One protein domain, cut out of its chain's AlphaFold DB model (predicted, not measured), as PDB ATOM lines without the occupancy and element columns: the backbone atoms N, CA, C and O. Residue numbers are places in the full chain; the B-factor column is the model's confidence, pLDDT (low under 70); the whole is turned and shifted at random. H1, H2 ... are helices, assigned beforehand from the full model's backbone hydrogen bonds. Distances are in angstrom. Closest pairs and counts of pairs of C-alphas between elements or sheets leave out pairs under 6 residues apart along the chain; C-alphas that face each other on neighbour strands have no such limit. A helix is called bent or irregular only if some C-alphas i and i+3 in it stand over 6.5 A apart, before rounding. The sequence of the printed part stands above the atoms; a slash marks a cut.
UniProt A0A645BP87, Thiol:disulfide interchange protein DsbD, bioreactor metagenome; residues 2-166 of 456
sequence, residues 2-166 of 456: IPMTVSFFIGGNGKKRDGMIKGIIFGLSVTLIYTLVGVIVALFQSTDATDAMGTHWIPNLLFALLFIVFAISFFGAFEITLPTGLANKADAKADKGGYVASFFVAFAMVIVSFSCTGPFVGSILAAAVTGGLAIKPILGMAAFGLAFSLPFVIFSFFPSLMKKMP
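Overview. This is residues 2 to 166 of the 456 residues of the protein "Thiol:disulfide interchange protein DsbD" of bioreactor metagenome (UniProt A0A645BP87). The long bent helix H6 crosses a pair of long helices, H2 and H7, which lie side by side and run opposite ways: its arm H6a packs steeply tilted on H2, and its arm H6b turns off and leads back into H7 as a helical hairpin. H4 spans the far side with few contacts, as one bar of a loose frame; H3 lies at one end, and H1, H5 and H8 at the other. The printed part has 165 residues with eight named helices, H1 to H8 in chain order, and no named strand; the class is all helix. It is only just compact, close to loose, with a radius of gyration of the C-alphas of 18.0 A and spans of 51 by 38 by 28 A.

Arrangement. H6, residues 98 to 129, was assigned as one helix by its hydrogen bonds but is bent, with C-alphas 116 and 119 7.5 A apart; its arms H6a, residues 98 to 116, and H6b, residues 119 to 129, are about perpendicular at 90 degrees. H6a touches residues 22 to 34 alone of H2, residues 16 to 43, at a steep tilt of 49 degrees, the same way; the closest C-alphas, of Phe 26 and Ser 102, are 5.3 A apart. H2 touches H7, residues 135 to 157, at a shallow tilt of 16 degrees, opposite ways, closest at C-alphas Thr 31 and Gly 145, 4.3 A. H6b touches H7 with its residues 136 to 141 alone, closest at C-alphas Ala 128 and Lys 136, 5.0 A; this hairpin has a steep tilt of 38 degrees, only just beyond shallow. H1, residues 2 to 10, touches residues 19 to 23 alone of H2, closest at C-alphas Phe 9 and Gly 19, 5.0 A. H3, residues 47 to 54, only just touches H6b, with 3 pairs of C-alphas within 8 A, closest at Gly 54 and Gly 122, 6.7 A. Close to H6a but not clearly touching it are H4, residues 57 to 74, with closest C-alphas Phe 63 and Ser 115 at 6.1 A, and H5, residues 84 to 94, with Ala 94 and Ala 101 at 5.6 A. H8, residues 159 to 163, is close to H1 but not clearly touching, with closest C-alphas Ile 10 and Pro 159 at 7.6 A. Every O i to N i+4 pair is within hydrogen-bond range in H1, H2, H4, H5, H6b and H8, against 2 of 4 in H3, 12 of 15 in H6a and 17 of 19 in H7.

Along the chain. H1 begins at C-alpha 2, (48.896, 49.088, -106.337), and H8 ends at C-alpha 163, (58.437, 49.043, -116.381). From first to last C-alpha H2 measures 40.7 A, H7 31.4 A, H6a 27.7 A and H4 25.3 A. H7 is only just irregular, with C-alphas 148 and 151 6.9 A apart, and has a kink of 38 degrees near residue 151.

Size, cuts and confidence. The two C-alphas farthest apart, of Gly 14 and Thr 47, are 51.5 A apart. The printed part has no cut; the link H4 to H5 is short, and the other links are tight. Residues 71 to 76, of which 71 to 74 belong to H4, stand free. Mean pLDDT of the printed part is 71.6, and 70 residues are under 70, among them residues 2 to 16, 44 to 55 and 79 to 98.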
ATOM      1  N   ILE A   2      48.391  48.803-104.974       50.38
ATOM      2  CA  ILE A   2      48.896  49.088-106.337       50.38
ATOM      3  C   ILE A   2      50.092  48.197-106.740       50.38
ATOM      4  O   ILE A   2      50.043  47.620-107.817       50.38
ATOM      5  N   PRO A   3      51.118  47.965-105.893       45.78
ATOM      6  CA  PRO A   3      52.209  47.059-106.262       45.78
ATOM      7  C   PRO A   3      51.755  45.606-106.442       45.78
ATOM      8  O   PRO A   3      52.318  44.892-107.254       45.78
ATOM      9  N   MET A   4      50.722  45.168-105.719       54.41
ATOM     10  CA  MET A   4      50.216  43.793-105.760       54.41
ATOM     11  C   MET A   4      49.371  43.544-107.016       54.41
ATOM     12  O   MET A   4      49.550  42.528-107.677       54.41
ATOM     13  N   THR A   5      48.521  44.499-107.411       57.91
ATOM     14  CA  THR A   5      47.788  44.427-108.687       57.91
ATOM     15  C   THR A   5      48.735  44.558-109.878       57.91
ATOM     16  O   THR A   5      48.618  43.810-110.843       57.91
ATOM     17  N   VAL A   6      49.735  45.439-109.792       53.69
ATOM     18  CA  VAL A   6      50.778  45.594-110.818       53.69
ATOM     19  C   VAL A   6      51.630  44.325-110.951       53.69
ATOM     20  O   VAL A   6      51.839  43.856-112.068       53.69
ATOM     21  N   SER A   7      52.059  43.720-109.838       55.66
ATOM     22  CA  SER A   7      52.787  42.444-109.844       55.66
ATOM     23  C   SER A   7      51.939  41.293-110.387       55.66
ATOM     24  O   SER A   7      52.459  40.478-111.141       55.66
ATOM     25  N   PHE A   8      50.632  41.260-110.107       62.94
ATOM     26  CA  PHE A   8      49.713  40.252-110.646       62.94
ATOM     27  C   PHE A   8      49.595  40.304-112.183       62.94
ATOM     28  O   PHE A   8      49.574  39.262-112.846       62.94
ATOM     29  N   PHE A   9      49.574  41.506-112.773       61.62
ATOM     30  CA  PHE A   9      49.532  41.676-114.235       61.62
ATOM     31  C   PHE A   9      50.885  41.431-114.921       61.62
ATOM     32  O   PHE A   9      50.919  41.156-116.121       61.62
ATOM     33  N   ILE A  10      51.993  41.501-114.177       59.31
ATOM     34  CA  ILE A  10      53.355  41.247-114.675       59.31
ATOM     35  C   ILE A  10      53.777  39.773-114.461       59.31
ATOM     36  O   ILE A  10      54.558  39.238-115.249       59.31
ATOM     37  N   GLY A  11      53.238  39.097-113.441       52.50
ATOM     38  CA  GLY A  11      53.589  37.737-113.012       52.50
ATOM     39  C   GLY A  11      52.885  36.621-113.786       52.50
ATOM     40  O   GLY A  11      52.083  35.878-113.238       52.50
ATOM     41  N   GLY A  12      53.129  36.492-115.088       52.69
ATOM     42  CA  GLY A  12      52.661  35.332-115.854       52.69
ATOM     43  C   GLY A  12      53.503  35.102-117.098       52.69
ATOM     44  O   GLY A  12      53.407  35.880-118.041       52.69
ATOM     45  N   ASN A  13      54.359  34.074-117.071       48.19
ATOM     46  CA  ASN A  13      55.140  33.501-118.184       48.19
ATOM     47  C   ASN A  13      55.781  34.452-119.227       48.19
ATOM     48  O   ASN A  13      56.104  34.039-120.341       48.19
ATOM     49  N   GLY A  14      56.019  35.721-118.892       55.41
ATOM     50  CA  GLY A  14      56.796  36.664-119.705       55.41
ATOM     51  C   GLY A  14      56.173  37.085-121.045       55.41
ATOM     52  O   GLY A  14      56.767  37.904-121.750       55.41
ATOM     53  N   LYS A  15      54.983  36.589-121.419       65.56
ATOM     54  CA  LYS A  15      54.313  36.938-122.684       65.56
ATOM     55  C   LYS A  15      53.339  38.097-122.477       65.56
ATOM     56  O   LYS A  15      52.396  37.999-121.701       65.56
ATOM     57  N   LYS A  16      53.508  39.175-123.259       67.69
ATOM     58  CA  LYS A  16      52.629  40.370-123.258       67.69
ATOM     59  C   LYS A  16      51.132  40.028-123.363       67.69
ATOM     60  O   LYS A  16      50.303  40.739-122.806       67.69
ATOM     61  N   ARG A  17      50.801  38.934-124.061       72.06
ATOM     62  CA  ARG A  17      49.427  38.467-124.284       72.06
ATOM     63  C   ARG A  17      48.725  38.032-122.995       72.06
ATOM     64  O   ARG A  17      47.549  38.326-122.832       72.06
ATOM     65  N   ASP A  18      49.437  37.394-122.071       72.19
ATOM     66  CA  ASP A  18      48.823  36.855-120.852       72.19
ATOM     67  C   ASP A  18      48.471  37.975-119.863       72.19
ATOM     68  O   ASP A  18      47.405  37.943-119.251       72.19
ATOM     69  N   GLY A  19      49.306  39.018-119.769       71.62
ATOM     70  CA  GLY A  19      49.004  40.219-118.980       71.62
ATOM     71  C   GLY A  19      47.788  40.991-119.507       71.62
ATOM     72  O   GLY A  19      46.936  41.404-118.722       71.62
ATOM     73  N   MET A  20      47.658  41.110-120.834       76.81
ATOM     74  CA  MET A  20      46.506  41.746-121.486       76.81
ATOM     75  C   MET A  20      45.206  40.961-121.253       76.81
ATOM     76  O   MET A  20      44.187  41.551-120.902       76.81
ATOM     77  N   ILE A  21      45.229  39.630-121.393       80.38
ATOM     78  CA  ILE A  21      44.040  38.794-121.160       80.38
ATOM     79  C   ILE A  21      43.617  38.853-119.683       80.38
ATOM     80  O   ILE A  21      42.433  39.032-119.398       80.38
ATOM     81  N   LYS A  22      44.569  38.779-118.739       77.81
ATOM     82  CA  LYS A  22      44.289  38.961-117.303       77.81
ATOM     83  C   LYS A  22      43.667  40.334-117.016       77.81
ATOM     84  O   LYS A  22      42.707  40.412-116.254       77.81
ATOM     85  N   GLY A  23      44.167  41.401-117.645       81.06
ATOM     86  CA  GLY A  23      43.633  42.761-117.517       81.06
ATOM     87  C   GLY A  23      42.199  42.913-118.026       81.06
ATOM     88  O   GLY A  23      41.361  43.487-117.336       81.06
ATOM     89  N   ILE A  24      41.886  42.341-119.192       86.00
ATOM     90  CA  ILE A  24      40.525  42.351-119.752       86.00
ATOM     91  C   ILE A  24      39.563  41.566-118.856       86.00
ATOM     92  O   ILE A  24      38.490  42.065-118.529       86.00
ATOM     93  N   ILE A  25      39.949  40.366-118.410       86.06
ATOM     94  CA  ILE A  25      39.114  39.541-117.520       86.06
ATOM     95  C   ILE A  25      38.883  40.246-116.186       86.06
ATOM     96  O   ILE A  25      37.768  40.229-115.668       86.06
ATOM     97  N   PHE A  26      39.907  40.909-115.651       85.38
ATOM     98  CA  PHE A  26      39.782  41.746-114.467       85.38
ATOM     99  C   PHE A  26      38.758  42.873-114.677       85.38
ATOM    100  O   PHE A  26      37.839  43.019-113.871       85.38
ATOM    101  N   GLY A  27      38.856  43.631-115.775       89.06
ATOM    102  CA  GLY A  27      37.931  44.736-116.043       89.06
ATOM    103  C   GLY A  27      36.492  44.289-116.307       89.06
ATOM    104  O   GLY A  27      35.548  44.896-115.792       89.06
ATOM    105  N   LEU A  28      36.315  43.171-117.017       91.06
ATOM    106  CA  LEU A  28      35.007  42.537-117.203       91.06
ATOM    107  C   LEU A  28      34.428  42.053-115.871       91.06
ATOM    108  O   LEU A  28      33.244  42.254-115.623       91.06
ATOM    109  N   SER A  29      35.257  41.486-114.990       90.19
ATOM    110  CA  SER A  29      34.828  41.046-113.657       90.19
ATOM    111  C   SER A  29      34.352  42.224-112.806       90.19
ATOM    112  O   SER A  29      33.275  42.153-112.223       90.19
ATOM    113  N   VAL A  30      35.100  43.333-112.773       89.31
ATOM    114  CA  VAL A  30      34.694  44.557-112.056       89.31
ATOM    115  C   VAL A  30      33.365  45.094-112.593       89.31
ATOM    116  O   VAL A  30      32.455  45.377-111.815       89.31
ATOM    117  N   THR A  31      33.234  45.193-113.918       92.69
ATOM    118  CA  THR A  31      32.006  45.670-114.573       92.69
ATOM    119  C   THR A  31      30.818  44.762-114.257       92.69
ATOM    120  O   THR A  31      29.749  45.254-113.897       92.69
ATOM    121  N   LEU A  32      31.006  43.440-114.313       92.94
ATOM    122  CA  LEU A  32      29.983  42.455-113.973       92.94
ATOM    123  C   LEU A  32      29.536  42.587-112.511       92.94
ATOM    124  O   LEU A  32      28.339  42.611-112.254       92.94
ATOM    125  N   ILE A  33      30.472  42.710-111.564       90.88
ATOM    126  CA  ILE A  33      30.153  42.812-110.131       90.88
ATOM    127  C   ILE A  33      29.358  44.089-109.841       90.88
ATOM    128  O   ILE A  33      28.329  44.012-109.174       90.88
ATOM    129  N   TYR A  34      29.769  45.249-110.369       88.62
ATOM    130  CA  TYR A  34      28.998  46.488-110.199       88.62
ATOM    131  C   TYR A  34      27.615  46.396-110.850       88.62
ATOM    132  O   TYR A  34      26.623  46.796-110.246       88.62
ATOM    133  N   THR A  35      27.524  45.806-112.045       90.31
ATOM    134  CA  THR A  35      26.237  45.574-112.719       90.31
ATOM    135  C   THR A  35      25.333  44.676-111.873       90.31
ATOM    136  O   THR A  35      24.151  44.968-111.731       90.31
ATOM    137  N   LEU A  36      25.883  43.630-111.250       89.25
ATOM    138  CA  LEU A  36      25.155  42.719-110.367       89.25
ATOM    139  C   LEU A  36      24.649  43.446-109.114       89.25
ATOM    140  O   LEU A  36      23.495  43.265-108.741       89.25
ATOM    141  N   VAL A  37      25.452  44.335-108.520       83.50
ATOM    142  CA  VAL A  37      24.987  45.232-107.443       83.50
ATOM    143  C   VAL A  37      23.823  46.104-107.928       83.50
ATOM    144  O   VAL A  37      22.819  46.216-107.231       83.50
ATOM    145  N   GLY A  38      23.905  46.658-109.142       81.31
ATOM    146  CA  GLY A  38      22.810  47.414-109.757       81.31
ATOM    147  C   GLY A  38      21.536  46.587-109.963       81.31
ATOM    148  O   GLY A  38      20.446  47.081-109.689       81.31
ATOM    149  N   VAL A  39      21.666  45.323-110.382       84.94
ATOM    150  CA  VAL A  39      20.541  44.377-110.514       84.94
ATOM    151  C   VAL A  39      19.928  44.072-109.152       84.94
ATOM    152  O   VAL A  39      18.713  44.135-109.018       84.94
ATOM    153  N   ILE A  40      20.743  43.787-108.132       79.56
ATOM    154  CA  ILE A  40      20.265  43.561-106.761       79.56
ATOM    155  C   ILE A  40      19.458  44.778-106.304       79.56
ATOM    156  O   ILE A  40      18.303  44.630-105.926       79.56
ATOM    157  N   VAL A  41      19.999  45.989-106.418       73.69
ATOM    158  CA  VAL A  41      19.276  47.203-106.008       73.69
ATOM    159  C   VAL A  41      17.992  47.405-106.822       73.69
ATOM    160  O   VAL A  41      16.968  47.786-106.263       73.69
ATOM    161  N   ALA A  42      18.007  47.092-108.120       74.88
ATOM    162  CA  ALA A  42      16.816  47.151-108.962       74.88
ATOM    163  C   ALA A  42      15.748  46.104-108.584       74.88
ATOM    164  O   ALA A  42      14.564  46.364-108.777       74.88
ATOM    165  N   LEU A  43      16.128  44.940-108.050       71.06
ATOM    166  CA  LEU A  43      15.196  43.909-107.575       71.06
ATOM    167  C   LEU A  43      14.676  44.207-106.161       71.06
ATOM    168  O   LEU A  43      13.511  43.959-105.865       71.06
ATOM    169  N   PHE A  44      15.517  44.779-105.302       65.31
ATOM    170  CA  PHE A  44      15.191  45.145-103.924       65.31
ATOM    171  C   PHE A  44      14.672  46.587-103.806       65.31
ATOM    172  O   PHE A  44      14.949  47.251-102.811       65.31
ATOM    173  N   GLN A  45      13.857  47.052-104.767       58.09
ATOM    174  CA  GLN A  45      13.150  48.355-104.777       58.09
ATOM    175  C   GLN A  45      12.273  48.636-103.529       58.09
ATOM    176  O   GLN A  45      11.526  49.610-103.497       58.09
ATOM    177  N   SER A  46      12.349  47.812-102.479       49.09
ATOM    178  CA  SER A  46      11.760  48.093-101.179       49.09
ATOM    179  C   SER A  46      12.371  49.362-100.583       49.09
ATOM    180  O   SER A  46      13.544  49.426-100.215       49.09
ATOM    181  N   THR A  47      11.502  50.348-100.478       49.53
ATOM    182  CA  THR A  47      11.668  51.716 -99.993       49.53
ATOM    183  C   THR A  47      12.506  51.821 -98.719       49.53
ATOM    184  O   THR A  47      13.360  52.694 -98.621       49.53
ATOM    185  N   ASP A  48      12.388  50.900 -97.768       48.03
ATOM    186  CA  ASP A  48      13.159  50.943 -96.518       48.03
ATOM    187  C   ASP A  48      14.679  50.686 -96.695       48.03
ATOM    188  O   ASP A  48      15.486  51.220 -95.933       48.03
ATOM    189  N   ALA A  49      15.099  49.894 -97.691       44.81
ATOM    190  CA  ALA A  49      16.485  49.422 -97.815       44.81
ATOM    191  C   ALA A  49      17.442  50.467 -98.417       44.81
ATOM    192  O   ALA A  49      18.601  50.557 -98.007       44.81
ATOM    193  N   THR A  50      16.963  51.284 -99.356       49.53
ATOM    194  CA  THR A  50      17.786  52.280-100.064       49.53
ATOM    195  C   THR A  50      18.238  53.418 -99.139       49.53
ATOM    196  O   THR A  50      19.369  53.890 -99.243       49.53
ATOM    197  N   ASP A  51      17.407  53.782 -98.158       48.84
ATOM    198  CA  ASP A  51      17.761  54.752 -97.112       48.84
ATOM    199  C   ASP A  51      18.659  54.124 -96.041       48.84
ATOM    200  O   ASP A  51      19.623  54.744 -95.585       48.84
ATOM    201  N   ALA A  52      18.400  52.859 -95.686       48.56
ATOM    202  CA  ALA A  52      19.164  52.124 -94.682       48.56
ATOM    203  C   ALA A  52      20.636  51.884 -95.067       48.56
ATOM    204  O   ALA A  52      21.424  51.474 -94.220       48.56
ATOM    205  N   MET A  53      21.047  52.132 -96.311       50.88
ATOM    206  CA  MET A  53      22.459  52.025 -96.693       50.88
ATOM    207  C   MET A  53      23.185  53.375 -96.685       50.88
ATOM    208  O   MET A  53      24.347  53.424 -96.289       50.88
ATOM    209  N   GLY A  54      22.517  54.468 -97.077       55.56
ATOM    210  CA  GLY A  54      23.136  55.796 -97.187       55.56
ATOM    211  C   GLY A  54      23.150  56.599 -95.882       55.56
ATOM    212  O   GLY A  54      24.144  57.252 -95.562       55.56
ATOM    213  N   THR A  55      22.070  56.540 -95.097       60.31
ATOM    214  CA  THR A  55      21.905  57.368 -93.883       60.31
ATOM    215  C   THR A  55      22.090  56.580 -92.589       60.31
ATOM    216  O   THR A  55      22.197  57.160 -91.511       60.31
ATOM    217  N   HIS A  56      22.174  55.251 -92.663       70.44
ATOM    218  CA  HIS A  56      22.272  54.416 -91.476       70.44
ATOM    219  C   HIS A  56      23.638  54.537 -90.796       70.44
ATOM    220  O   HIS A  56      24.688  54.595 -91.438       70.44
ATOM    221  N   TRP A  57      23.634  54.544 -89.468       75.19
ATOM    222  CA  TRP A  57      24.856  54.656 -88.678       75.19
ATOM    223  C   TRP A  57      25.811  53.472 -88.865       75.19
ATOM    224  O   TRP A  57      27.012  53.694 -88.864       75.19
ATOM    225  N   ILE A  58      25.315  52.238 -89.057       82.25
ATOM    226  CA  ILE A  58      26.177  51.039 -89.168       82.25
ATOM    227  C   ILE A  58      27.145  51.124 -90.365       82.25
ATOM    228  O   ILE A  58      28.351  51.052 -90.124       82.25
ATOM    229  N   PRO A  59      26.693  51.303 -91.629       77.31
ATOM    230  CA  PRO A  59      27.619  51.439 -92.754       77.31
ATOM    231  C   PRO A  59      28.544  52.649 -92.599       77.31
ATOM    232  O   PRO A  59      29.749  52.533 -92.808       77.31
ATOM    233  N   ASN A  60      28.006  53.791 -92.157       80.00
ATOM    234  CA  ASN A  60      28.789  55.011 -91.966       80.00
ATOM    235  C   ASN A  60      29.877  54.845 -90.886       80.00
ATOM    236  O   ASN A  60      31.009  55.279 -91.087       80.00
ATOM    237  N   LEU A  61      29.578  54.166 -89.776       86.50
ATOM    238  CA  LEU A  61      30.537  53.864 -88.710       86.50
ATOM    239  C   LEU A  61      31.596  52.855 -89.171       86.50
ATOM    240  O   LEU A  61      32.778  53.030 -88.880       86.50
ATOM    241  N   LEU A  62      31.188  51.825 -89.918       84.81
ATOM    242  CA  LEU A  62      32.110  50.850 -90.496       84.81
ATOM    243  C   LEU A  62      33.098  51.531 -91.449       84.81
ATOM    244  O   LEU A  62      34.301  51.298 -91.340       84.81
ATOM    245  N   PHE A  63      32.624  52.412 -92.337       82.25
ATOM    246  CA  PHE A  63      33.491  53.166 -93.246       82.25
ATOM    247  C   PHE A  63      34.389  54.161 -92.509       82.25
ATOM    248  O   PHE A  63      35.577  54.244 -92.816       82.25
ATOM    249  N   ALA A  64      33.866  54.859 -91.498       87.00
ATOM    250  CA  ALA A  64      34.660  55.725 -90.630       87.00
ATOM    251  C   ALA A  64      35.841  54.976 -89.991       87.00
ATOM    252  O   ALA A  64      36.982  55.442 -90.070       87.00
ATOM    253  N   LEU A  65      35.575  53.805 -89.401       89.12
ATOM    254  CA  LEU A  65      36.579  52.971 -88.744       89.12
ATOM    255  C   LEU A  65      37.576  52.399 -89.756       89.12
ATOM    256  O   LEU A  65      38.782  52.464 -89.530       89.12
ATOM    257  N   LEU A  66      37.093  51.914 -90.902       85.12
ATOM    258  CA  LEU A  66      37.936  51.428 -91.992       85.12
ATOM    259  C   LEU A  66      38.907  52.513 -92.484       85.12
ATOM    260  O   LEU A  66      40.100  52.251 -92.640       85.12
ATOM    261  N   PHE A  67      38.419  53.741 -92.686       87.56
ATOM    262  CA  PHE A  67      39.256  54.866 -93.098       87.56
ATOM    263  C   PHE A  67      40.271  55.276 -92.034       87.56
ATOM    264  O   PHE A  67      41.407  55.575 -92.397       87.56
ATOM    265  N   ILE A  68      39.920  55.224 -90.745       89.69
ATOM    266  CA  ILE A  68      40.878  55.456 -89.650       89.69
ATOM    267  C   ILE A  68      41.977  54.396 -89.669       89.69
ATOM    268  O   ILE A  68      43.156  54.740 -89.663       89.69
ATOM    269  N   VAL A  69      41.610  53.115 -89.752       87.75
ATOM    270  CA  VAL A  69      42.572  52.005 -89.782       87.75
ATOM    271  C   VAL A  69      43.511  52.130 -90.984       87.75
ATOM    272  O   VAL A  69      44.726  51.994 -90.833       87.75
ATOM    273  N   PHE A  70      42.988  52.450 -92.171       84.19
ATOM    274  CA  PHE A  70      43.825  52.673 -93.351       84.19
ATOM    275  C   PHE A  70      44.682  53.937 -93.258       84.19
ATOM    276  O   PHE A  70      45.836  53.894 -93.680       84.19
ATOM    277  N   ALA A  71      44.173  55.034 -92.694       88.00
ATOM    278  CA  ALA A  71      44.960  56.247 -92.482       88.00
ATOM    279  C   ALA A  71      46.142  55.974 -91.541       88.00
ATOM    280  O   ALA A  71      47.279  56.294 -91.878       88.00
ATOM    281  N   ILE A  72      45.900  55.296 -90.413       88.12
ATOM    282  CA  ILE A  72      46.951  54.887 -89.471       88.12
ATOM    283  C   ILE A  72      47.963  53.943 -90.147       88.12
ATOM    284  O   ILE A  72      49.171  54.100 -89.954       88.12
ATOM    285  N   SER A  73      47.499  53.010 -90.991       85.12
ATOM    286  CA  SER A  73      48.406  52.141 -91.752       85.12
ATOM    287  C   SER A  73      49.285  52.942 -92.715       85.12
ATOM    288  O   SER A  73      50.491  52.713 -92.789       85.12
ATOM    289  N   PHE A  74      48.718  53.924 -93.424       84.19
ATOM    290  CA  PHE A  74      49.474  54.749 -94.366       84.19
ATOM    291  C   PHE A  74      50.421  55.748 -93.692       84.19
ATOM    292  O   PHE A  74      51.435  56.091 -94.299       84.19
ATOM    293  N   PHE A  75      50.154  56.155 -92.447       83.81
ATOM    294  CA  PHE A  75      51.123  56.885 -91.619       83.81
ATOM    295  C   PHE A  75      52.310  56.016 -91.168       83.81
ATOM    296  O   PHE A  75      53.295  56.545 -90.654       83.81
ATOM    297  N   GLY A  76      52.253  54.699 -91.390       75.25
ATOM    298  CA  GLY A  76      53.359  53.780 -91.128       75.25
ATOM    299  C   GLY A  76      53.382  53.204 -89.713       75.25
ATOM    300  O   GLY A  76      54.406  52.653 -89.321       75.25
ATOM    301  N   ALA A  77      52.285  53.303 -88.951       76.88
ATOM    302  CA  ALA A  77      52.185  52.669 -87.630       76.88
ATOM    303  C   ALA A  77      52.105  51.135 -87.723       76.88
ATOM    304  O   ALA A  77      52.595  50.429 -86.849       76.88
ATOM    305  N   PHE A  78      51.502  50.618 -88.797       74.19
ATOM    306  CA  PHE A  78      51.527  49.205 -89.161       74.19
ATOM    307  C   PHE A  78      51.350  49.065 -90.675       74.19
ATOM    308  O   PHE A  78      50.480  49.699 -91.273       74.19
ATOM    309  N   GLU A  79      52.141  48.213 -91.320       65.50
ATOM    310  CA  GLU A  79      51.880  47.830 -92.705       65.50
ATOM    311  C   GLU A  79      50.921  46.637 -92.717       65.50
ATOM    312  O   GLU A  79      51.265  45.556 -92.238       65.50
ATOM    313  N   ILE A  80      49.719  46.807 -93.288       63.91
ATOM    314  CA  ILE A  80      48.829  45.678 -93.603       63.91
ATOM    315  C   ILE A  80      49.461  44.905 -94.769       63.91
ATOM    316  O   ILE A  80      49.109  45.072 -95.940       63.91
ATOM    317  N   THR A  81      50.460  44.092 -94.450       59.31
ATOM    318  CA  THR A  81      51.006  43.088 -95.354       59.31
ATOM    319  C   THR A  81      50.235  41.796 -95.125       59.31
ATOM    320  O   THR A  81      49.972  41.393 -93.992       59.31
ATOM    321  N   LEU A  82      49.810  41.153 -96.213       52.06
ATOM    322  CA  LEU A  82      49.289  39.794 -96.115       52.06
ATOM    323  C   LEU A  82      50.403  38.925 -95.514       52.06
ATOM    324  O   LEU A  82      51.527  38.995 -96.021       52.06
ATOM    325  N   PRO A  83      50.130  38.119 -94.467       52.34
ATOM    326  CA  PRO A  83      51.139  37.240 -93.900       52.34
ATOM    327  C   PRO A  83      51.754  36.416 -95.028       52.34
ATOM    328  O   PRO A  83      51.035  35.853 -95.858       52.34
ATOM    329  N   THR A  84      53.082  36.374 -95.081       58.19
ATOM    330  CA  THR A  84      53.859  35.823 -96.206       58.19
ATOM    331  C   THR A  84      53.445  34.396 -96.568       58.19
ATOM    332  O   THR A  84      53.472  34.028 -97.736       58.19
ATOM    333  N   GLY A  85      52.950  33.607 -95.608       61.88
ATOM    334  CA  GLY A  85      52.386  32.278 -95.861       61.88
ATOM    335  C   GLY A  85      51.068  32.264 -96.655       61.88
ATOM    336  O   GLY A  85      50.846  31.341 -97.436       61.88
ATOM    337  N   LEU A  86      50.201  33.268 -96.489       55.09
ATOM    338  CA  LEU A  86      48.952  33.417 -97.250       55.09
ATOM    339  C   LEU A  86      49.215  34.089 -98.603       55.09
ATOM    340  O   LEU A  86      48.647  33.656 -99.601       55.09
ATOM    341  N   ALA A  87      50.119  35.074 -98.644       51.81
ATOM    342  CA  ALA A  87      50.565  35.718 -99.879       51.81
ATOM    343  C   ALA A  87      51.248  34.711-100.820       51.81
ATOM    344  O   ALA A  87      50.796  34.532-101.943       51.81
ATOM    345  N   ASN A  88      52.214  33.928-100.326       58.91
ATOM    346  CA  ASN A  88      52.906  32.918-101.132       58.91
ATOM    347  C   ASN A  88      51.979  31.775-101.578       58.91
ATOM    348  O   ASN A  88      52.143  31.241-102.672       58.91
ATOM    349  N   LYS A  89      50.982  31.391-100.764       58.50
ATOM    350  CA  LYS A  89      49.962  30.404-101.166       58.50
ATOM    351  C   LYS A  89      48.976  30.972-102.186       58.50
ATOM    352  O   LYS A  89      48.538  30.229-103.059       58.50
ATOM    353  N   ALA A  90      48.627  32.253-102.085       51.75
ATOM    354  CA  ALA A  90      47.793  32.940-103.063       51.75
ATOM    355  C   ALA A  90      48.539  33.125-104.392       51.75
ATOM    356  O   ALA A  90      47.966  32.816-105.430       51.75
ATOM    357  N   ASP A  91      49.821  33.500-104.362       51.19
ATOM    358  CA  ASP A  91      50.679  33.638-105.544       51.19
ATOM    359  C   ASP A  91      50.944  32.281-106.220       51.19
ATOM    360  O   ASP A  91      50.732  32.136-107.423       51.19
ATOM    361  N   ALA A  92      51.262  31.228-105.456       60.38
ATOM    362  CA  ALA A  92      51.442  29.875-106.001       60.38
ATOM    363  C   ALA A  92      50.154  29.286-106.615       60.38
ATOM    364  O   ALA A  92      50.205  28.441-107.513       60.38
ATOM    365  N   LYS A  93      48.979  29.717-106.132       53.03
ATOM    366  CA  LYS A  93      47.667  29.326-106.672       53.03
ATOM    367  C   LYS A  93      47.224  30.250-107.816       53.03
ATOM    368  O   LYS A  93      46.504  29.796-108.702       53.03
ATOM    369  N   ALA A  94      47.703  31.494-107.851       48.84
ATOM    370  CA  ALA A  94      47.530  32.435-108.955       48.84
ATOM    371  C   ALA A  94      48.324  32.015-110.203       48.84
ATOM    372  O   ALA A  94      47.807  32.156-111.313       48.84
ATOM    373  N   ASP A  95      49.499  31.400-110.032       53.12
ATOM    374  CA  ASP A  95      50.273  30.796-111.129       53.12
ATOM    375  C   ASP A  95      49.585  29.562-111.749       53.12
ATOM    376  O   ASP A  95      49.764  29.280-112.932       53.12
ATOM    377  N   LYS A  96      48.743  28.846-110.986       53.62
ATOM    378  CA  LYS A  96      47.985  27.670-111.466       53.62
ATOM    379  C   LYS A  96      46.524  27.956-111.854       53.62
ATOM    380  O   LYS A  96      45.892  27.101-112.466       53.62
ATOM    381  N   GLY A  97      45.977  29.132-111.525       52.53
ATOM    382  CA  GLY A  97      44.546  29.461-111.658       52.53
ATOM    383  C   GLY A  97      44.252  30.830-112.287       52.53
ATOM    384  O   GLY A  97      43.291  31.491-111.889       52.53
ATOM    385  N   GLY A  98      45.082  31.270-113.242       65.44
ATOM    386  CA  GLY A  98      45.237  32.668-113.681       65.44
ATOM    387  C   GLY A  98      43.971  33.502-113.957       65.44
ATOM    388  O   GLY A  98      43.974  34.703-113.687       65.44
ATOM    389  N   TYR A  99      42.873  32.908-114.438       70.44
ATOM    390  CA  TYR A  99      41.629  33.646-114.724       70.44
ATOM    391  C   TYR A  99      40.687  33.741-113.522       70.44
ATOM    392  O   TYR A  99      40.160  34.815-113.239       70.44
ATOM    393  N   VAL A 100      40.539  32.655-112.761       72.25
ATOM    394  CA  VAL A 100      39.716  32.634-111.540       72.25
ATOM    395  C   VAL A 100      40.327  33.546-110.473       72.25
ATOM    396  O   VAL A 100      39.610  34.283-109.800       72.25
ATOM    397  N   ALA A 101      41.660  33.584-110.375       70.19
ATOM    398  CA  ALA A 101      42.363  34.511-109.490       70.19
ATOM    399  C   ALA A 101      42.059  35.986-109.822       70.19
ATOM    400  O   ALA A 101      41.855  36.788-108.912       70.19
ATOM    401  N   SER A 102      41.942  36.334-111.111       73.44
ATOM    402  CA  SER A 102      41.614  37.700-111.554       73.44
ATOM    403  C   SER A 102      40.224  38.143-111.073       73.44
ATOM    404  O   SER A 102      40.056  39.293-110.667       73.44
ATOM    405  N   PHE A 103      39.250  37.226-111.049       80.81
ATOM    406  CA  PHE A 103      37.898  37.487-110.546       80.81
ATOM    407  C   PHE A 103      37.876  37.753-109.033       80.81
ATOM    408  O   PHE A 103      37.283  38.734-108.592       80.81
ATOM    409  N   PHE A 104      38.563  36.937-108.224       77.19
ATOM    410  CA  PHE A 104      38.605  37.147-106.768       77.19
ATOM    411  C   PHE A 104      39.343  38.435-106.377       77.19
ATOM    412  O   PHE A 104      38.931  39.119-105.441       77.19
ATOM    413  N   VAL A 105      40.396  38.804-107.114       77.06
ATOM    414  CA  VAL A 105      41.087  40.090-106.920       77.06
ATOM    415  C   VAL A 105      40.176  41.262-107.303       77.06
ATOM    416  O   VAL A 105      40.125  42.251-106.572       77.06
ATOM    417  N   ALA A 106      39.418  41.149-108.401       81.44
ATOM    418  CA  ALA A 106      38.405  42.138-108.774       81.44
ATOM    419  C   ALA A 106      37.324  42.278-107.696       81.44
ATOM    420  O   ALA A 106      36.996  43.394-107.305       81.44
ATOM    421  N   PHE A 107      36.835  41.165-107.152       81.00
ATOM    422  CA  PHE A 107      35.841  41.158-106.083       81.00
ATOM    423  C   PHE A 107      36.336  41.846-104.809       81.00
ATOM    424  O   PHE A 107      35.667  42.740-104.291       81.00
ATOM    425  N   ALA A 108      37.545  41.512-104.351       75.50
ATOM    426  CA  ALA A 108      38.154  42.179-103.204       75.50
ATOM    427  C   ALA A 108      38.356  43.685-103.455       75.50
ATOM    428  O   ALA A 108      38.080  44.499-102.573       75.50
ATOM    429  N   MET A 109      38.785  44.071-104.666       81.44
ATOM    430  CA  MET A 109      38.915  45.482-105.034       81.44
ATOM    431  C   MET A 109      37.562  46.195-104.996       81.44
ATOM    432  O   MET A 109      37.496  47.299-104.467       81.44
ATOM    433  N   VAL A 110      36.497  45.598-105.537       83.81
ATOM    434  CA  VAL A 110      35.164  46.213-105.548       83.81
ATOM    435  C   VAL A 110      34.635  46.395-104.128       83.81
ATOM    436  O   VAL A 110      34.146  47.475-103.830       83.81
ATOM    437  N   ILE A 111      34.805  45.423-103.226       77.44
ATOM    438  CA  ILE A 111      34.386  45.561-101.817       77.44
ATOM    439  C   ILE A 111      35.079  46.754-101.146       77.44
ATOM    440  O   ILE A 111      34.434  47.578-100.498       77.44
ATOM    441  N   VAL A 112      36.396  46.871-101.319       75.19
ATOM    442  CA  VAL A 112      37.161  47.977-100.728       75.19
ATOM    443  C   VAL A 112      36.815  49.304-101.411       75.19
ATOM    444  O   VAL A 112      36.643  50.315-100.735       75.19
ATOM    445  N   SER A 113      36.657  49.302-102.737       80.75
ATOM    446  CA  SER A 113      36.295  50.478-103.538       80.75
ATOM    447  C   SER A 113      34.895  50.988-103.201       80.75
ATOM    448  O   SER A 113      34.700  52.190-103.075       80.75
ATOM    449  N   PHE A 114      33.937  50.100-102.938       74.81
ATOM    450  CA  PHE A 114      32.578  50.469-102.541       74.81
ATOM    451  C   PHE A 114      32.555  51.347-101.283       74.81
ATOM    452  O   PHE A 114      31.691  52.205-101.138       74.81
ATOM    453  N   SER A 115      33.555  51.207-100.407       72.06
ATOM    454  CA  SER A 115      33.683  52.045 -99.210       72.06
ATOM    455  C   SER A 115      33.979  53.513 -99.535       72.06
ATOM    456  O   SER A 115      33.522  54.403 -98.825       72.06
ATOM    457  N   CYS A 116      34.727  53.787-100.609       71.88
ATOM    458  CA  CYS A 116      35.034  55.151-101.047       71.88
ATOM    459  C   CYS A 116      34.119  55.654-102.170       71.88
ATOM    460  O   CYS A 116      33.955  56.863-102.323       71.88
ATOM    461  N   THR A 117      33.487  54.758-102.927       78.06
ATOM    462  CA  THR A 117      32.551  55.104-104.005       78.06
ATOM    463  C   THR A 117      31.091  55.086-103.559       78.06
ATOM    464  O   THR A 117      30.237  55.564-104.300       78.06
ATOM    465  N   GLY A 118      30.802  54.622-102.338       70.62
ATOM    466  CA  GLY A 118      29.460  54.513-101.759       70.62
ATOM    467  C   GLY A 118      28.584  55.758-101.936       70.62
ATOM    468  O   GLY A 118      27.468  55.610-102.429       70.62
ATOM    469  N   PRO A 119      29.064  56.985-101.641       63.53
ATOM    470  CA  PRO A 119      28.281  58.202-101.870       63.53
ATOM    471  C   PRO A 119      27.893  58.419-103.341       63.53
ATOM    472  O   PRO A 119      26.759  58.790-103.629       63.53
ATOM    473  N   PHE A 120      28.809  58.142-104.273       69.38
ATOM    474  CA  PHE A 120      28.582  58.299-105.714       69.38
ATOM    475  C   PHE A 120      27.664  57.206-106.272       69.38
ATOM    476  O   PHE A 120      26.789  57.465-107.097       69.38
ATOM    477  N   VAL A 121      27.848  55.970-105.806       73.25
ATOM    478  CA  VAL A 121      26.983  54.843-106.162       73.25
ATOM    479  C   VAL A 121      25.570  55.087-105.633       73.25
ATOM    480  O   VAL A 121      24.609  54.933-106.381       73.25
ATOM    481  N   GLY A 122      25.443  55.562-104.392       67.75
ATOM    482  CA  GLY A 122      24.171  55.935-103.781       67.75
ATOM    483  C   GLY A 122      23.431  57.024-104.557       67.75
ATOM    484  O   GLY A 122      22.243  56.862-104.823       67.75
ATOM    485  N   SER A 123      24.118  58.085-104.999       65.62
ATOM    486  CA  SER A 123      23.485  59.150-105.791       65.62
ATOM    487  C   SER A 123      23.014  58.666-107.165       65.62
ATOM    488  O   SER A 123      21.909  59.002-107.584       65.62
ATOM    489  N   ILE A 124      23.809  57.835-107.853       69.75
ATOM    490  CA  ILE A 124      23.416  57.257-109.151       69.75
ATOM    491  C   ILE A 124      22.208  56.333-108.983       69.75
ATOM    492  O   ILE A 124      21.273  56.391-109.779       69.75
ATOM    493  N   LEU A 125      22.206  55.495-107.942       67.81
ATOM    494  CA  LEU A 125      21.096  54.589-107.657       67.81
ATOM    495  C   LEU A 125      19.826  55.364-107.282       67.81
ATOM    496  O   LEU A 125      18.768  55.068-107.827       67.81
ATOM    497  N   ALA A 126      19.928  56.393-106.437       61.50
ATOM    498  CA  ALA A 126      18.795  57.238-106.059       61.50
ATOM    499  C   ALA A 126      18.183  57.963-107.269       61.50
ATOM    500  O   ALA A 126      16.967  57.933-107.457       61.50
ATOM    501  N   ALA A 127      19.017  58.541-108.140       59.91
ATOM    502  CA  ALA A 127      18.557  59.180-109.372       59.91
ATOM    503  C   ALA A 127      17.911  58.169-110.336       59.91
ATOM    504  O   ALA A 127      16.944  58.484-111.030       59.91
ATOM    505  N   ALA A 128      18.407  56.933-110.367       62.84
ATOM    506  CA  ALA A 128      17.928  55.903-111.277       62.84
ATOM    507  C   ALA A 128      16.554  55.315-110.900       62.84
ATOM    508  O   ALA A 128      15.852  54.822-111.785       62.84
ATOM    509  N   VAL A 129      16.144  55.406-109.629       57.34
ATOM    510  CA  VAL A 129      14.828  54.934-109.149       57.34
ATOM    511  C   VAL A 129      13.678  55.842-109.614       57.34
ATOM    512  O   VAL A 129      12.552  55.381-109.757       57.34
ATOM    513  N   THR A 130      13.954  57.102-109.968       55.44
ATOM    514  CA  THR A 130      12.935  58.094-110.382       55.44
ATOM    515  C   THR A 130      12.225  57.786-111.711       55.44
ATOM    516  O   THR A 130      11.309  58.497-112.109       55.44
ATOM    517  N   GLY A 131      12.655  56.752-112.446       52.47
ATOM    518  CA  GLY A 131      12.236  56.515-113.829       52.47
ATOM    519  C   GLY A 131      11.336  55.313-114.099       52.47
ATOM    520  O   GLY A 131      11.137  55.031-115.278       52.47
ATOM    521  N   GLY A 132      10.895  54.553-113.090       52.19
ATOM    522  CA  GLY A 132      10.054  53.348-113.256       52.19
ATOM    523  C   GLY A 132      10.690  52.172-114.028       52.19
ATOM    524  O   GLY A 132      10.203  51.048-113.956       52.19
ATOM    525  N   LEU A 133      11.801  52.387-114.742       56.97
ATOM    526  CA  LEU A 133      12.569  51.354-115.429       56.97
ATOM    527  C   LEU A 133      13.727  50.863-114.555       56.97
ATOM    528  O   LEU A 133      14.736  51.556-114.398       56.97
ATOM    529  N   ALA A 134      13.650  49.595-114.139       65.19
ATOM    530  CA  ALA A 134      14.735  48.831-113.506       65.19
ATOM    531  C   ALA A 134      16.053  48.798-114.318       65.19
ATOM    532  O   ALA A 134      17.092  48.390-113.808       65.19
ATOM    533  N   ILE A 135      16.037  49.257-115.575       74.75
ATOM    534  CA  ILE A 135      17.206  49.339-116.461       74.75
ATOM    535  C   ILE A 135      18.157  50.479-116.058       74.75
ATOM    536  O   ILE A 135      19.369  50.342-116.228       74.75
ATOM    537  N   LYS A 136      17.656  51.590-115.493       76.88
ATOM    538  CA  LYS A 136      18.496  52.761-115.170       76.88
ATOM    539  C   LYS A 136      19.572  52.461-114.106       76.88
ATOM    540  O   LYS A 136      20.725  52.816-114.354       76.88
ATOM    541  N   PRO A 137      19.272  51.777-112.976       77.12
ATOM    542  CA  PRO A 137      20.293  51.422-111.983       77.12
ATOM    543  C   PRO A 137      21.354  50.473-112.549       77.12
ATOM    544  O   PRO A 137      22.544  50.642-112.293       77.12
ATOM    545  N   ILE A 138      20.928  49.506-113.367       84.69
ATOM    546  CA  ILE A 138      21.805  48.517-114.005       84.69
ATOM    547  C   ILE A 138      22.775  49.214-114.962       84.69
ATOM    548  O   ILE A 138      23.984  49.011-114.867       84.69
ATOM    549  N   LEU A 139      22.261  50.076-115.845       87.38
ATOM    550  CA  LEU A 139      23.077  50.808-116.812       87.38
ATOM    551  C   LEU A 139      24.030  51.795-116.124       87.38
ATOM    552  O   LEU A 139      25.195  51.880-116.508       87.38
ATOM    553  N   GLY A 140      23.565  52.497-115.085       85.00
ATOM    554  CA  GLY A 140      24.395  53.414-114.301       85.00
ATOM    555  C   GLY A 140      25.564  52.703-113.616       85.00
ATOM    556  O   GLY A 140      26.706  53.155-113.712       85.00
ATOM    557  N   MET A 141      25.309  51.553-112.985       87.44
ATOM    558  CA  MET A 141      26.363  50.761-112.345       87.44
ATOM    559  C   MET A 141      27.297  50.086-113.352       87.44
ATOM    560  O   MET A 141      28.502  50.012-113.108       87.44
ATOM    561  N   ALA A 142      26.781  49.646-114.503       90.06
ATOM    562  CA  ALA A 142      27.600  49.110-115.586       90.06
ATOM    563  C   ALA A 142      28.557  50.176-116.145       90.06
ATOM    564  O   ALA A 142      29.753  49.920-116.288       90.06
ATOM    565  N   ALA A 143      28.059  51.392-116.394       90.75
ATOM    566  CA  ALA A 143      28.873  52.514-116.853       90.75
ATOM    567  C   ALA A 143      29.938  52.907-115.816       90.75
ATOM    568  O   ALA A 143      31.098  53.112-116.175       90.75
ATOM    569  N   PHE A 144      29.573  52.945-114.530       89.00
ATOM    570  CA  PHE A 144      30.512  53.219-113.444       89.00
ATOM    571  C   PHE A 144      31.615  52.154-113.346       89.00
ATOM    572  O   PHE A 144      32.799  52.488-113.302       89.00
ATOM    573  N   GLY A 145      31.250  50.866-113.367       90.56
ATOM    574  CA  GLY A 145      32.207  49.758-113.321       90.56
ATOM    575  C   GLY A 145      33.145  49.723-114.532       90.56
ATOM    576  O   GLY A 145      34.347  49.473-114.384       90.56
ATOM    577  N   LEU A 146      32.629  50.049-115.719       92.19
ATOM    578  CA  LEU A 146      33.427  50.168-116.936       92.19
ATOM    579  C   LEU A 146      34.410  51.340-116.838       92.19
ATOM    580  O   LEU A 146      35.603  51.148-117.060       92.19
ATOM    581  N   ALA A 147      33.950  52.523-116.422       91.00
ATOM    582  CA  ALA A 147      34.811  53.688-116.234       91.00
ATOM    583  C   ALA A 147      35.902  53.442-115.177       91.00
ATOM    584  O   ALA A 147      37.060  53.801-115.384       91.00
ATOM    585  N   PHE A 148      35.559  52.781-114.066       87.69
ATOM    586  CA  PHE A 148      36.496  52.479-112.982       87.69
ATOM    587  C   PHE A 148      37.541  51.419-113.365       87.69
ATOM    588  O   PHE A 148      38.691  51.495-112.931       87.69
ATOM    589  N   SER A 149      37.173  50.429-114.184       89.31
ATOM    590  CA  SER A 149      38.096  49.372-114.618       89.31
ATOM    591  C   SER A 149      39.011  49.782-115.775       89.31
ATOM    592  O   SER A 149      40.103  49.226-115.928       89.31
ATOM    593  N   LEU A 150      38.608  50.782-116.559       90.19
ATOM    594  CA  LEU A 150      39.297  51.225-117.768       90.19
ATOM    595  C   LEU A 150      40.769  51.633-117.544       90.19
ATOM    596  O   LEU A 150      41.609  51.172-118.321       90.19
ATOM    597  N   PRO A 151      41.154  52.376-116.482       84.81
ATOM    598  CA  PRO A 151      42.562  52.657-116.204       84.81
ATOM    599  C   PRO A 151      43.398  51.383-116.043       84.81
ATOM    600  O   PRO A 151      44.472  51.269-116.628       84.81
ATOM    601  N   PHE A 152      42.895  50.389-115.304       79.56
ATOM    602  CA  PHE A 152      43.601  49.125-115.067       79.56
ATOM    603  C   PHE A 152      43.742  48.296-116.345       79.56
ATOM    604  O   PHE A 152      44.804  47.727-116.601       79.56
ATOM    605  N   VAL A 153      42.697  48.280-117.177       84.88
ATOM    606  CA  VAL A 153      42.729  47.637-118.493       84.88
ATOM    607  C   VAL A 153      43.782  48.310-119.378       84.88
ATOM    608  O   VAL A 153      44.645  47.618-119.912       84.88
ATOM    609  N   ILE A 154      43.806  49.644-119.462       85.44
ATOM    610  CA  ILE A 154      44.819  50.391-120.230       85.44
ATOM    611  C   ILE A 154      46.235  50.090-119.726       85.44
ATOM    612  O   ILE A 154      47.125  49.807-120.530       85.44
ATOM    613  N   PHE A 155      46.462  50.079-118.409       77.56
ATOM    614  CA  PHE A 155      47.775  49.734-117.853       77.56
ATOM    615  C   PHE A 155      48.215  48.305-118.208       77.56
ATOM    616  O   PHE A 155      49.412  48.068-118.382       77.56
ATOM    617  N   SER A 156      47.275  47.373-118.399       77.25
ATOM    618  CA  SER A 156      47.583  46.017-118.874       77.25
ATOM    619  C   SER A 156      48.014  45.966-120.351       77.25
ATOM    620  O   SER A 156      48.856  45.141-120.711       77.25
ATOM    621  N   PHE A 157      47.520  46.882-121.199       81.12
ATOM    622  CA  PHE A 157      47.913  47.004-122.613       81.12
ATOM    623  C   PHE A 157      49.315  47.596-122.802       81.12
ATOM    624  O   PHE A 157      50.000  47.270-123.776       81.12
ATOM    625  N   PHE A 158      49.784  48.411-121.851       79.62
ATOM    626  CA  PHE A 158      51.101  49.049-121.900       79.62
ATOM    627  C   PHE A 158      52.059  48.566-120.789       79.62
ATOM    628  O   PHE A 158      52.487  49.367-119.953       79.62
ATOM    629  N   PRO A 159      52.548  47.304-120.822       67.19
ATOM    630  CA  PRO A 159      53.540  46.808-119.857       67.19
ATOM    631  C   PRO A 159      54.835  47.639-119.819       67.19
ATOM    632  O   PRO A 159      55.546  47.662-118.816       67.19
ATOM    633  N   SER A 160      55.156  48.327-120.920       66.50
ATOM    634  CA  SER A 160      56.308  49.234-121.034       66.50
ATOM    635  C   SER A 160      56.173  50.474-120.139       66.50
ATOM    636  O   SER A 160      57.157  50.910-119.547       66.50
ATOM    637  N   LEU A 161      54.953  51.002-119.978       65.62
ATOM    638  CA  LEU A 161      54.667  52.116-119.070       65.62
ATOM    639  C   LEU A 161      54.849  51.681-117.609       65.62
ATOM    640  O   LEU A 161      55.398  52.426-116.803       65.62
ATOM    641  N   MET A 162      54.495  50.430-117.298       60.81
ATOM    642  CA  MET A 162      54.673  49.850-115.964       60.81
ATOM    643  C   MET A 162      56.143  49.592-115.611       60.81
ATOM    644  O   MET A 162      56.546  49.846-114.480       60.81
ATOM    645  N   LYS A 163      56.978  49.176-116.577       61.94
ATOM    646  CA  LYS A 163      58.437  49.043-116.381       61.94
ATOM    647  C   LYS A 163      59.150  50.384-116.153       61.94
ATOM    648  O   LYS A 163      60.246  50.389-115.602       61.94
ATOM    649  N   LYS A 164      58.547  51.498-116.587       65.06
ATOM    650  CA  LYS A 164      59.065  52.862-116.399       65.06
ATOM    651  C   LYS A 164      58.574  53.530-115.113       65.06
ATOM    652  O   LYS A 164      59.013  54.642-114.826       65.06
ATOM    653  N   MET A 165      57.689  52.891-114.341       60.53
ATOM    654  CA  MET A 165      57.285  53.450-113.056       60.53
ATOM    655  C   MET A 165      58.495  53.479-112.111       60.53
ATOM    656  O   MET A 165      59.188  52.465-111.978       60.53
ATOM    657  N   PRO A 166      58.784  54.630-111.475       59.19
ATOM    658  CA  PRO A 166      59.887  54.735-110.536       59.19
ATOM    659  C   PRO A 166      59.702  53.696-109.428       59.19
ATOM    660  O   PRO A 166      58.595  53.505-108.917       59.19
TER     661      PRO A 166